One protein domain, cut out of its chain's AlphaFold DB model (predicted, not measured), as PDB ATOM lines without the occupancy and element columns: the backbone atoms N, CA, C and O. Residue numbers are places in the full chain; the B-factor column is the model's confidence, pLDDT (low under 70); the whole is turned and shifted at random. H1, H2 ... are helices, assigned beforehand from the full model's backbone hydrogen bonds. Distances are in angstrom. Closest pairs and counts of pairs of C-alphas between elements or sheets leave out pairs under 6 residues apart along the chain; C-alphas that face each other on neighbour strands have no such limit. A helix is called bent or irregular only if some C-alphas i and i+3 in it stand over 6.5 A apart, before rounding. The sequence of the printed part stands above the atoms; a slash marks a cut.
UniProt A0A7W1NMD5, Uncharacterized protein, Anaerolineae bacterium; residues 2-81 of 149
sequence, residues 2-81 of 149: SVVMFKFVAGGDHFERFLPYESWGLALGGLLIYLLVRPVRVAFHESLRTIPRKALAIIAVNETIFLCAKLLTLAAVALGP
ATOM      1  N   SER A   2     -25.686  -9.823 -22.158       62.78
ATOM      2  CA  SER A   2     -26.668 -10.600 -21.370       62.78
ATOM      3  C   SER A   2     -26.760 -10.219 -19.883       62.78
ATOM      4  O   SER A   2     -27.857 -10.059 -19.371       62.78
ATOM      5  N   VAL A   3     -25.632 -10.004 -19.190       63.69
ATOM      6  CA  VAL A   3     -25.626  -9.682 -17.741       63.69
ATOM      7  C   VAL A   3     -26.171  -8.277 -17.447       63.69
ATOM      8  O   VAL A   3     -26.854  -8.067 -16.450       63.69
ATOM      9  N   VAL A   4     -25.900  -7.313 -18.331       64.62
ATOM     10  CA  VAL A   4     -26.398  -5.936 -18.193       64.62
ATOM     11  C   VAL A   4     -27.907  -5.901 -18.432       64.62
ATOM     12  O   VAL A   4     -28.631  -5.381 -17.593       64.62
ATOM     13  N   MET A   5     -28.389  -6.535 -19.510       65.25
ATOM     14  CA  MET A   5     -29.825  -6.716 -19.772       65.25
ATOM     15  C   MET A   5     -30.521  -7.444 -18.613       65.25
ATOM     16  O   MET A   5     -31.569  -7.001 -18.157       65.25
ATOM     17  N   PHE A   6     -29.903  -8.504 -18.082       65.25
ATOM     18  CA  PHE A   6     -30.414  -9.228 -16.921       65.25
ATOM     19  C   PHE A   6     -30.552  -8.321 -15.694       65.25
ATOM     20  O   PHE A   6     -31.607  -8.314 -15.075       65.25
ATOM     21  N   LYS A   7     -29.540  -7.506 -15.368       65.75
ATOM     22  CA  LYS A   7     -29.611  -6.573 -14.232       65.75
ATOM     23  C   LYS A   7     -30.698  -5.504 -14.414       65.75
ATOM     24  O   LYS A   7     -31.369  -5.167 -13.446       65.75
ATOM     25  N   PHE A   8     -30.900  -5.005 -15.636       67.38
ATOM     26  CA  PHE A   8     -31.984  -4.062 -15.939       67.38
ATOM     27  C   PHE A   8     -33.377  -4.684 -15.774       67.38
ATOM     28  O   PHE A   8     -34.281  -4.013 -15.288       67.38
ATOM     29  N   VAL A   9     -33.550  -5.958 -16.134       64.56
ATOM     30  CA  VAL A   9     -34.832  -6.672 -15.998       64.56
ATOM     31  C   VAL A   9     -35.070  -7.155 -14.561       64.56
ATOM     32  O   VAL A   9     -36.189  -7.079 -14.061       64.56
ATOM     33  N   ALA A  10     -34.022  -7.593 -13.861       61.00
ATOM     34  CA  ALA A  10     -34.098  -8.076 -12.482       61.00
ATOM     35  C   ALA A  10     -34.351  -6.961 -11.451       61.00
ATOM     36  O   ALA A  10     -34.783  -7.255 -10.341       61.00
ATOM     37  N   GLY A  11     -34.112  -5.692 -11.801       60.88
ATOM     38  CA  GLY A  11     -34.459  -4.548 -10.952       60.88
ATOM     39  C   GLY A  11     -35.966  -4.281 -10.836       60.88
ATOM     40  O   GLY A  11     -36.354  -3.446 -10.024       60.88
ATOM     41  N   GLY A  12     -36.799  -4.956 -11.643       59.00
ATOM     42  CA  GLY A  12     -38.240  -4.705 -11.731       59.00
ATOM     43  C   GLY A  12     -39.151  -5.687 -10.987       59.00
ATOM     44  O   GLY A  12     -40.206  -5.255 -10.551       59.00
ATOM     45  N   ASP A  13     -38.792  -6.970 -10.832       53.81
ATOM     46  CA  ASP A  13     -39.651  -7.978 -10.176       53.81
ATOM     47  C   ASP A  13     -38.935  -9.325  -9.920       53.81
ATOM     48  O   ASP A  13     -37.934  -9.650 -10.559       53.81
ATOM     49  N   HIS A  14     -39.490 -10.117  -8.988       62.50
ATOM     50  CA  HIS A  14     -39.024 -11.413  -8.455       62.50
ATOM     51  C   HIS A  14     -38.112 -12.252  -9.380       62.50
ATOM     52  O   HIS A  14     -38.574 -13.018 -10.230       62.50
ATOM     53  N   PHE A  15     -36.807 -12.183  -9.102       63.56
ATOM     54  CA  PHE A  15     -35.702 -12.957  -9.689       63.56
ATOM     55  C   PHE A  15     -36.005 -14.448  -9.952       63.56
ATOM     56  O   PHE A  15     -35.586 -15.015 -10.962       63.56
ATOM     57  N   GLU A  16     -36.783 -15.073  -9.073       65.69
ATOM     58  CA  GLU A  16     -37.176 -16.486  -9.132       65.69
ATOM     59  C   GLU A  16     -37.956 -16.852 -10.402       65.69
ATOM     60  O   GLU A  16     -37.938 -18.002 -10.836       65.69
ATOM     61  N   ARG A  17     -38.609 -15.875 -11.043       68.06
ATOM     62  CA  ARG A  17     -39.393 -16.099 -12.264       68.06
ATOM     63  C   ARG A  17     -38.530 -16.241 -13.512       68.06
ATOM     64  O   ARG A  17     -39.003 -16.811 -14.487       68.06
ATOM     65  N   PHE A  18     -37.282 -15.772 -13.502       72.12
ATOM     66  CA  PHE A  18     -36.437 -15.760 -14.702       72.12
ATOM     67  C   PHE A  18     -35.853 -17.139 -15.039       72.12
ATOM     68  O   PHE A  18     -35.765 -17.523 -16.204       72.12
ATOM     69  N   LEU A  19     -35.500 -17.904 -14.005       72.19
ATOM     70  CA  LEU A  19     -34.927 -19.245 -14.126       72.19
ATOM     71  C   LEU A  19     -35.833 -20.225 -14.885       72.19
ATOM     72  O   LEU A  19     -35.349 -20.844 -15.833       72.19
ATOM     73  N   PRO A  20     -37.138 -20.329 -14.559       80.06
ATOM     74  CA  PRO A  20     -38.066 -21.135 -15.337       80.06
ATOM     75  C   PRO A  20     -38.066 -20.767 -16.820       80.06
ATOM     76  O   PRO A  20     -37.990 -21.665 -17.649       80.06
ATOM     77  N   TYR A  21     -38.118 -19.479 -17.180       82.94
ATOM     78  CA  TYR A  21     -38.178 -19.065 -18.588       82.94
ATOM     79  C   TYR A  21     -36.924 -19.447 -19.368       82.94
ATOM     80  O   TYR A  21     -37.029 -19.911 -20.502       82.94
ATOM     81  N   GLU A  22     -35.746 -19.295 -18.766       81.56
ATOM     82  CA  GLU A  22     -34.499 -19.709 -19.400       81.56
ATOM     83  C   GLU A  22     -34.447 -21.233 -19.588       81.56
ATOM     84  O   GLU A  22     -34.130 -21.716 -20.677       81.56
ATOM     85  N   SER A  23     -34.825 -21.999 -18.558       84.06
ATOM     86  CA  SER A  23     -34.908 -23.460 -18.635       84.06
ATOM     87  C   SER A  23     -35.931 -23.929 -19.673       84.06
ATOM     88  O   SER A  23     -35.642 -24.848 -20.436       84.06
ATOM     89  N   TRP A  24     -37.095 -23.280 -19.758       87.88
ATOM     90  CA  TRP A  24     -38.107 -23.558 -20.779       87.88
ATOM     91  C   TRP A  24     -37.610 -23.222 -22.181       87.88
ATOM     92  O   TRP A  24     -37.829 -24.005 -23.100       87.88
ATOM     93  N   GLY A  25     -36.897 -22.107 -22.352       90.06
ATOM     94  CA  GLY A  25     -36.279 -21.737 -23.624       90.06
ATOM     95  C   GLY A  25     -35.250 -22.769 -24.089       90.06
ATOM     96  O   GLY A  25     -35.282 -23.190 -25.246       90.06
ATOM     97  N   LEU A  26     -34.389 -23.239 -23.182       88.12
ATOM     98  CA  LEU A  26     -33.422 -24.305 -23.462       88.12
ATOM     99  C   LEU A  26     -34.111 -25.635 -23.788       88.12
ATOM    100  O   LEU A  26     -33.738 -26.289 -24.760       88.12
ATOM    101  N   ALA A  27     -35.132 -26.020 -23.020       90.94
ATOM    102  CA  ALA A  27     -35.886 -27.248 -23.253       90.94
ATOM    103  C   ALA A  27     -36.609 -27.217 -24.605       90.94
ATOM    104  O   ALA A  27     -36.537 -28.176 -25.371       90.94
ATOM    105  N   LEU A  28     -37.262 -26.099 -24.927       95.06
ATOM    106  CA  LEU A  28     -37.975 -25.919 -26.184       95.06
ATOM    107  C   LEU A  28     -37.006 -25.863 -27.369       95.06
ATOM    108  O   LEU A  28     -37.241 -26.522 -28.376       95.06
ATOM    109  N   GLY A  29     -35.887 -25.148 -27.239       94.62
ATOM    110  CA  GLY A  29     -34.831 -25.113 -28.251       94.62
ATOM    111  C   GLY A  29     -34.221 -26.494 -28.499       94.62
ATOM    112  O   GLY A  29     -34.110 -26.923 -29.647       94.62
ATOM    113  N   GLY A  30     -33.902 -27.230 -27.432       93.00
ATOM    114  CA  GLY A  30     -33.416 -28.607 -27.514       93.00
ATOM    115  C   GLY A  30     -34.432 -29.546 -28.165       93.00
ATOM    116  O   GLY A  30     -34.069 -30.332 -29.040       93.00
ATOM    117  N   LEU A  31     -35.715 -29.420 -27.810       94.12
ATOM    118  CA  LEU A  31     -36.805 -30.189 -28.409       94.12
ATOM    119  C   LEU A  31     -36.963 -29.876 -29.901       94.12
ATOM    120  O   LEU A  31     -37.081 -30.795 -30.706       94.12
ATOM    121  N   LEU A  32     -36.929 -28.601 -30.289       96.00
ATOM    122  CA  LEU A  32     -37.013 -28.195 -31.690       96.00
ATOM    123  C   LEU A  32     -35.841 -28.748 -32.499       96.00
ATOM    124  O   LEU A  32     -36.063 -29.327 -33.559       96.00
ATOM    125  N   ILE A  33     -34.608 -28.645 -31.994       95.06
ATOM    126  CA  ILE A  33     -33.432 -29.230 -32.656       95.06
ATOM    127  C   ILE A  33     -33.600 -30.746 -32.784       95.06
ATOM    128  O   ILE A  33     -33.375 -31.305 -33.855       95.06
ATOM    129  N   TYR A  34     -34.043 -31.415 -31.721       93.75
ATOM    130  CA  TYR A  34     -34.283 -32.853 -31.728       93.75
ATOM    131  C   TYR A  34     -35.350 -33.276 -32.759       93.75
ATOM    132  O   TYR A  34     -35.197 -34.302 -33.426       93.75
ATOM    133  N   LEU A  35     -36.422 -32.494 -32.923       94.56
ATOM    134  CA  LEU A  35     -37.500 -32.784 -33.872       94.56
ATOM    135  C   LEU A  35     -37.115 -32.462 -35.323       94.56
ATOM    136  O   LEU A  35     -37.426 -33.244 -36.222       94.56
ATOM    137  N   LEU A  36     -36.442 -31.332 -35.550       96.44
ATOM    138  CA  LEU A  36     -36.150 -30.801 -36.883       96.44
ATOM    139  C   LEU A  36     -34.850 -31.363 -37.479       96.44
ATOM    140  O   LEU A  36     -34.734 -31.485 -38.698       96.44
ATOM    141  N   VAL A  37     -33.873 -31.738 -36.648       96.00
ATOM    142  CA  VAL A  37     -32.536 -32.153 -37.092       96.00
ATOM    143  C   VAL A  37     -32.360 -33.661 -36.913       96.00
ATOM    144  O   VAL A  37     -31.946 -34.162 -35.866       96.00
ATOM    145  N   ARG A  38     -32.637 -34.414 -37.985       92.75
ATOM    146  CA  ARG A  38     -32.556 -35.888 -37.993       92.75
ATOM    147  C   ARG A  38     -31.203 -36.450 -37.507       92.75
ATOM    148  O   ARG A  38     -31.253 -37.405 -36.732       92.75
ATOM    149  N   PRO A  39     -30.029 -35.897 -37.886       94.38
ATOM    150  CA  PRO A  39     -28.741 -36.362 -37.359       94.38
ATOM    151  C   PRO A  39     -28.638 -36.278 -35.831       94.38
ATOM    152  O   PRO A  39     -28.165 -37.218 -35.200       94.38
ATOM    153  N   VAL A  40     -29.149 -35.197 -35.228       92.25
ATOM    154  CA  VAL A  40     -29.123 -35.000 -33.769       92.25
ATOM    155  C   VAL A  40     -29.987 -36.046 -33.073       92.25
ATOM    156  O   VAL A  40     -29.558 -36.643 -32.090       92.25
ATOM    157  N   ARG A  41     -31.178 -36.336 -33.608       92.81
ATOM    158  CA  ARG A  41     -32.058 -37.376 -33.057       92.81
ATOM    159  C   ARG A  41     -31.410 -38.760 -33.049       92.81
ATOM    160  O   ARG A  41     -31.545 -39.479 -32.058       92.81
ATOM    161  N   VAL A  42     -30.748 -39.136 -34.146       94.00
ATOM    162  CA  VAL A  42     -30.062 -40.435 -34.267       94.00
ATOM    163  C   VAL A  42     -28.908 -40.510 -33.273       94.00
ATOM    164  O   VAL A  42     -28.892 -41.425 -32.451       94.00
ATOM    165  N   ALA A  43     -28.036 -39.499 -33.254       92.19
ATOM    166  CA  ALA A  43     -26.921 -39.425 -32.313       92.19
ATOM    167  C   ALA A  43     -27.393 -39.464 -30.848       92.19
ATOM    168  O   ALA A  43     -26.781 -40.131 -30.016       92.19
ATOM    169  N   PHE A  44     -28.513 -38.810 -30.527       91.88
ATOM    170  CA  PHE A  44     -29.103 -38.841 -29.188       91.88
ATOM    171  C   PHE A  44     -29.559 -40.251 -28.782       91.88
ATOM    172  O   PHE A  44     -29.268 -40.692 -27.672       91.88
ATOM    173  N   HIS A  45     -30.226 -40.986 -29.679       93.81
ATOM    174  CA  HIS A  45     -30.680 -42.357 -29.407       93.81
ATOM    175  C   HIS A  45     -29.519 -43.342 -29.286       93.81
ATOM    176  O   HIS A  45     -29.536 -44.209 -28.412       93.81
ATOM    177  N   GLU A  46     -28.511 -43.212 -30.146       93.62
ATOM    178  CA  GLU A  46     -27.292 -44.016 -30.073       93.62
ATOM    179  C   GLU A  46     -26.528 -43.744 -28.774       93.62
ATOM    180  O   GLU A  46     -26.158 -44.684 -28.069       93.62
ATOM    181  N   SER A  47     -26.385 -42.474 -28.390       89.94
ATOM    182  CA  SER A  47     -25.750 -42.086 -27.125       89.94
ATOM    183  C   SER A  47     -26.518 -42.649 -25.927       89.94
ATOM    184  O   SER A  47     -25.940 -43.319 -25.079       89.94
ATOM    185  N   LEU A  48     -27.842 -42.480 -25.875       88.94
ATOM    186  CA  LEU A  48     -28.661 -42.999 -24.771       88.94
ATOM    187  C   LEU A  48     -28.575 -44.519 -24.608       88.94
ATOM    188  O   LEU A  48     -28.647 -45.017 -23.487       88.94
ATOM    189  N   ARG A  49     -28.436 -45.262 -25.712       90.50
ATOM    190  CA  ARG A  49     -28.316 -46.727 -25.679       90.50
ATOM    191  C   ARG A  49     -26.932 -47.205 -25.251       90.50
ATOM    192  O   ARG A  49     -26.822 -48.295 -24.700       90.50
ATOM    193  N   THR A  50     -25.893 -46.425 -25.535       92.94
ATOM    194  CA  THR A  50     -24.492 -46.814 -25.309       92.94
ATOM    195  C   THR A  50     -23.933 -46.311 -23.981       92.94
ATOM    196  O   THR A  50     -22.983 -46.895 -23.460       92.94
ATOM    197  N   ILE A  51     -24.520 -45.265 -23.391       90.38
ATOM    198  CA  ILE A  51     -24.027 -44.689 -22.140       90.38
ATOM    199  C   ILE A  51     -24.322 -45.631 -20.953       90.38
ATOM    200  O   ILE A  51     -25.479 -45.969 -20.682       90.38
ATOM    201  N   PRO A  52     -23.301 -46.023 -20.166       92.00
ATOM    202  CA  PRO A  52     -23.512 -46.813 -18.961       92.00
ATOM    203  C   PRO A  52     -24.240 -45.989 -17.890       92.00
ATOM    204  O   PRO A  52     -23.984 -44.797 -17.723       92.00
ATOM    205  N   ARG A  53     -25.087 -46.632 -17.072       89.75
ATOM    206  CA  ARG A  53     -25.860 -45.953 -16.004       89.75
ATOM    207  C   ARG A  53     -24.999 -45.092 -15.068       89.75
ATOM    208  O   ARG A  53     -25.444 -44.039 -14.625       89.75
ATOM    209  N   LYS A  54     -23.756 -45.511 -14.800       89.50
ATOM    210  CA  LYS A  54     -22.789 -44.730 -14.010       89.50
ATOM    211  C   LYS A  54     -22.432 -43.396 -14.674       89.50
ATOM    212  O   LYS A  54     -22.355 -42.388 -13.986       89.50
ATOM    213  N   ALA A  55     -22.255 -43.375 -15.993       88.62
ATOM    214  CA  ALA A  55     -21.966 -42.147 -16.725       88.62
ATOM    215  C   ALA A  55     -23.181 -41.205 -16.751       88.62
ATOM    216  O   ALA A  55     -23.002 -40.007 -16.565       88.62
ATOM    217  N   LEU A  56     -24.410 -41.730 -16.859       88.94
ATOM    218  CA  LEU A  56     -25.624 -40.912 -16.698       88.94
ATOM    219  C   LEU A  56     -25.691 -40.243 -15.319       88.94
ATOM    220  O   LEU A  56     -26.017 -39.064 -15.232       88.94
ATOM    221  N   ALA A  57     -25.343 -40.967 -14.249       90.19
ATOM    222  CA  ALA A  57     -25.293 -40.392 -12.906       90.19
ATOM    223  C   ALA A  57     -24.235 -39.281 -12.794       90.19
ATOM    224  O   ALA A  57     -24.517 -38.229 -12.229       90.19
ATOM    225  N   ILE A  58     -23.046 -39.477 -13.374       89.38
ATOM    226  CA  ILE A  58     -21.988 -38.453 -13.403       89.38
ATOM    227  C   ILE A  58     -22.458 -37.204 -14.159       89.38
ATOM    228  O   ILE A  58     -22.275 -36.095 -13.664       89.38
ATOM    229  N   ILE A  59     -23.108 -37.374 -15.315       90.31
ATOM    230  CA  ILE A  59     -23.675 -36.264 -16.092       90.31
ATOM    231  C   ILE A  59     -24.722 -35.513 -15.263       90.31
ATOM    232  O   ILE A  59     -24.663 -34.291 -15.177       90.31
ATOM    233  N   ALA A  60     -25.641 -36.226 -14.608       91.31
ATOM    234  CA  ALA A  60     -26.683 -35.612 -13.788       91.31
ATOM    235  C   ALA A  60     -26.108 -34.824 -12.599       91.31
ATOM    236  O   ALA A  60     -26.556 -33.713 -12.315       91.31
ATOM    237  N   VAL A  61     -25.092 -35.368 -11.922       92.38
ATOM    238  CA  VAL A  61     -24.388 -34.668 -10.838       92.38
ATOM    239  C   VAL A  61     -23.683 -33.421 -11.370       92.38
ATOM    240  O   VAL A  61     -23.828 -32.351 -10.785       92.38
ATOM    241  N   ASN A  62     -22.974 -33.530 -12.496       90.56
ATOM    242  CA  ASN A  62     -22.298 -32.394 -13.118       90.56
ATOM    243  C   ASN A  62     -23.284 -31.278 -13.496       90.56
ATOM    244  O   ASN A  62     -23.044 -30.115 -13.181       90.56
ATOM    245  N   GLU A  63     -24.417 -31.634 -14.097       90.06
ATOM    246  CA  GLU A  63     -25.457 -30.672 -14.464       90.06
ATOM    247  C   GLU A  63     -26.084 -30.014 -13.227       90.06
ATOM    248  O   GLU A  63     -26.347 -28.814 -13.216       90.06
ATOM    249  N   THR A  64     -26.256 -30.771 -12.141       91.75
ATOM    250  CA  THR A  64     -26.754 -30.235 -10.865       91.75
ATOM    251  C   THR A  64     -25.779 -29.214 -10.277       91.75
ATOM    252  O   THR A  64     -26.194 -28.130  -9.871       91.75
ATOM    253  N   ILE A  65     -24.478 -29.521 -10.263       91.62
ATOM    254  CA  ILE A  65     -23.437 -28.590  -9.803       91.62
ATOM    255  C   ILE A  65     -23.437 -27.330 -10.673       91.62
ATOM    256  O   ILE A  65     -23.381 -26.219 -10.144       91.62
ATOM    257  N   PHE A  66     -23.545 -27.494 -11.993       88.94
ATOM    258  CA  PHE A  66     -23.618 -26.383 -12.935       88.94
ATOM    259  C   PHE A  66     -24.838 -25.487 -12.674       88.94
ATOM    260  O   PHE A  66     -24.692 -24.268 -12.562       88.94
ATOM    261  N   LEU A  67     -26.023 -26.075 -12.496       87.38
ATOM    262  CA  LEU A  67     -27.247 -25.351 -12.145       87.38
ATOM    263  C   LEU A  67     -27.090 -24.592 -10.823       87.38
ATOM    264  O   LEU A  67     -27.390 -23.402 -10.769       87.38
ATOM    265  N   CYS A  68     -26.553 -25.229  -9.783       89.69
ATOM    266  CA  CYS A  68     -26.265 -24.570  -8.507       89.69
ATOM    267  C   CYS A  68     -25.302 -23.385  -8.671       89.69
ATOM    268  O   CYS A  68     -25.572 -22.295  -8.167       89.69
ATOM    269  N   ALA A  69     -24.204 -23.556  -9.412       87.56
ATOM    270  CA  ALA A  69     -23.248 -22.481  -9.675       87.56
ATOM    271  C   ALA A  69     -23.896 -21.312 -10.436       87.56
ATOM    272  O   ALA A  69     -23.635 -20.140 -10.137       87.56
ATOM    273  N   LYS A  70     -24.785 -21.616 -11.386       85.25
ATOM    274  CA  LYS A  70     -25.548 -20.617 -12.136       85.25
ATOM    275  C   LYS A  70     -26.509 -19.841 -11.238       85.25
ATOM    276  O   LYS A  70     -26.520 -18.614 -11.299       85.25
ATOM    277  N   LEU A  71     -27.258 -20.530 -10.376       85.00
ATOM    278  CA  LEU A  71     -28.150 -19.914  -9.387       85.00
ATOM    279  C   LEU A  71     -27.389 -18.954  -8.471       85.00
ATOM    280  O   LEU A  71     -27.801 -17.807  -8.307       85.00
ATOM    281  N   LEU A  72     -26.245 -19.391  -7.939       87.62
ATOM    282  CA  LEU A  72     -25.389 -18.563  -7.087       87.62
ATOM    283  C   LEU A  72     -24.839 -17.342  -7.832       87.62
ATOM    284  O   LEU A  72     -24.816 -16.244  -7.283       87.62
ATOM    285  N   THR A  73     -24.438 -17.512  -9.092       84.56
ATOM    286  CA  THR A  73     -23.933 -16.409  -9.922       84.56
ATOM    287  C   THR A  73     -25.023 -15.376 -10.180       84.56
ATOM    288  O   THR A  73     -24.802 -14.181 -10.003       84.56
ATOM    289  N   LEU A  74     -26.216 -15.827 -10.564       79.38
ATOM    290  CA  LEU A  74     -27.356 -14.949 -10.795       79.38
ATOM    291  C   LEU A  74     -27.768 -14.228  -9.497       79.38
ATOM    292  O   LEU A  74     -28.009 -13.023  -9.532       79.38
ATOM    293  N   ALA A  75     -27.754 -14.915  -8.350       81.94
ATOM    294  CA  ALA A  75     -28.004 -14.304  -7.044       81.94
ATOM    295  C   ALA A  75     -26.944 -13.242  -6.692       81.94
ATOM    296  O   ALA A  75     -27.286 -12.150  -6.241       81.94
ATOM    297  N   ALA A  76     -25.664 -13.509  -6.967       84.25
ATOM    298  CA  ALA A  76     -24.590 -12.535  -6.778       84.25
ATOM    299  C   ALA A  76     -24.763 -11.301  -7.681       84.25
ATOM    300  O   ALA A  76     -24.548 -10.178  -7.230       84.25
ATOM    301  N   VAL A  77     -25.184 -11.485  -8.940       82.12
ATOM    302  CA  VAL A  77     -25.498 -10.372  -9.856       82.12
ATOM    303  C   VAL A  77     -26.683  -9.546  -9.350       82.12
ATOM    304  O   VAL A  77     -26.664  -8.324  -9.500       82.12
ATOM    305  N   ALA A  78     -27.695 -10.189  -8.763       78.44
ATOM    306  CA  ALA A  78     -28.864  -9.509  -8.213       78.44
ATOM    307  C   ALA A  78     -28.517  -8.666  -6.973       78.44
ATOM    308  O   ALA A  78     -28.979  -7.535  -6.853       78.44
ATOM    309  N   LEU A  79     -27.671  -9.190  -6.079       79.81
ATOM    310  CA  LEU A  79     -27.273  -8.515  -4.838       79.81
ATOM    311  C   LEU A  79     -26.144  -7.489  -5.032       79.81
ATOM    312  O   LEU A  79     -25.998  -6.575  -4.223       79.81
ATOM    313  N   GLY A  80     -25.324  -7.642  -6.074       78.44
ATOM    314  CA  GLY A  80     -24.090  -6.881  -6.251       78.44
ATOM    315  C   GLY A  80     -23.989  -6.065  -7.547       78.44
ATOM    316  O   GLY A  80     -24.874  -6.044  -8.414       78.44
ATOM    317  N   PRO A  81     -22.868  -5.352  -7.740       81.38
ATOM    318  CA  PRO A  81     -22.542  -4.738  -9.020       81.38
ATOM    319  C   PRO A  81     -22.287  -5.816 -10.085       81.38
ATOM    320  O   PRO A  81     -21.349  -6.602  -9.974       81.38
TER     321      PRO A  81
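Overview. This is residues 2 to 81 of the 149 residues of an uncharacterized protein of Anaerolineae bacterium (UniProt A0A7W1NMD5). Two long helices, H2 and H4, and the shorter H3 make an open, three-sided wedge with an empty middle: H3 joins H2 and H4 at the wide end, and H2 and H4 draw together toward the other end, where the start of H2 comes close to the end of H4 and the small helix H1 packs on residues 77 to 78 of H4. The frame is loosely closed, with few contacts at its corners. The printed part has 80 residues, with four named helices in the order H1, H2, H3, H4 and no named strand, and its class is all helix. The whole is loose, with a radius of gyration of the C-alphas of 16.6 A, and it is only just elongated, spanning 45 by 30 by 17 A.

Along the chain. H1 is residues 2 to 10, from C-alpha 2 at (-26.668, -10.600, -21.370), and is 11.9 A long. H2, residues 15 to 36, is 32.5 A from first to last C-alpha; it is neither bent nor irregular, but only just: C-alphas 16 and 19 are 6.1 A apart. H3, residues 38 to 50, measures 18.6 A and begins with C-alpha 38 at (-32.556, -35.888, -37.993). H4, residues 53 to 79, is the longest at 39.1 A and ends with C-alpha 79 at (-27.273, -8.515, -4.838).

Arrangement. H1 and H2 meet only through their link and are near each other. H1 touches H4, which takes part with residues 77 to 78 alone; the closest C-alphas, of Lys 7 and Ala 78, are 6.7 A apart. Their lines stand at a steep tilt of 63 degrees, and they run the same way. H2 and H3 touch only at the corner by their link, with the C-alphas of Tyr 34 and Arg 41 closest at 5.2 A, and are about perpendicular at 77 degrees. H3 and H4 are apart, and so are H1 and H3. H2 and H4 run opposite ways at a steep tilt of 41 degrees and are close but not clearly touching, with the C-alphas of Phe 15 and Ala 78 closest at 7.8 A. Each O i to N i+4 pair is within hydrogen-bond range in H1, H3 and H4; in H2 it is 15 of 18.

Size, cuts and confidence. The two C-alphas farthest apart, those of Gly 12 and Thr 50, are 46.3 A apart. Residues 20 to 29 of H2, residues 49 to 55, of which 53 to 55 belong to H4, and residues 57 to 69 of H4 stand free. The three links are tight, and the printed part has no cut. The mean pLDDT of the printed part is 83.6; residues 2 to 17 are under 70.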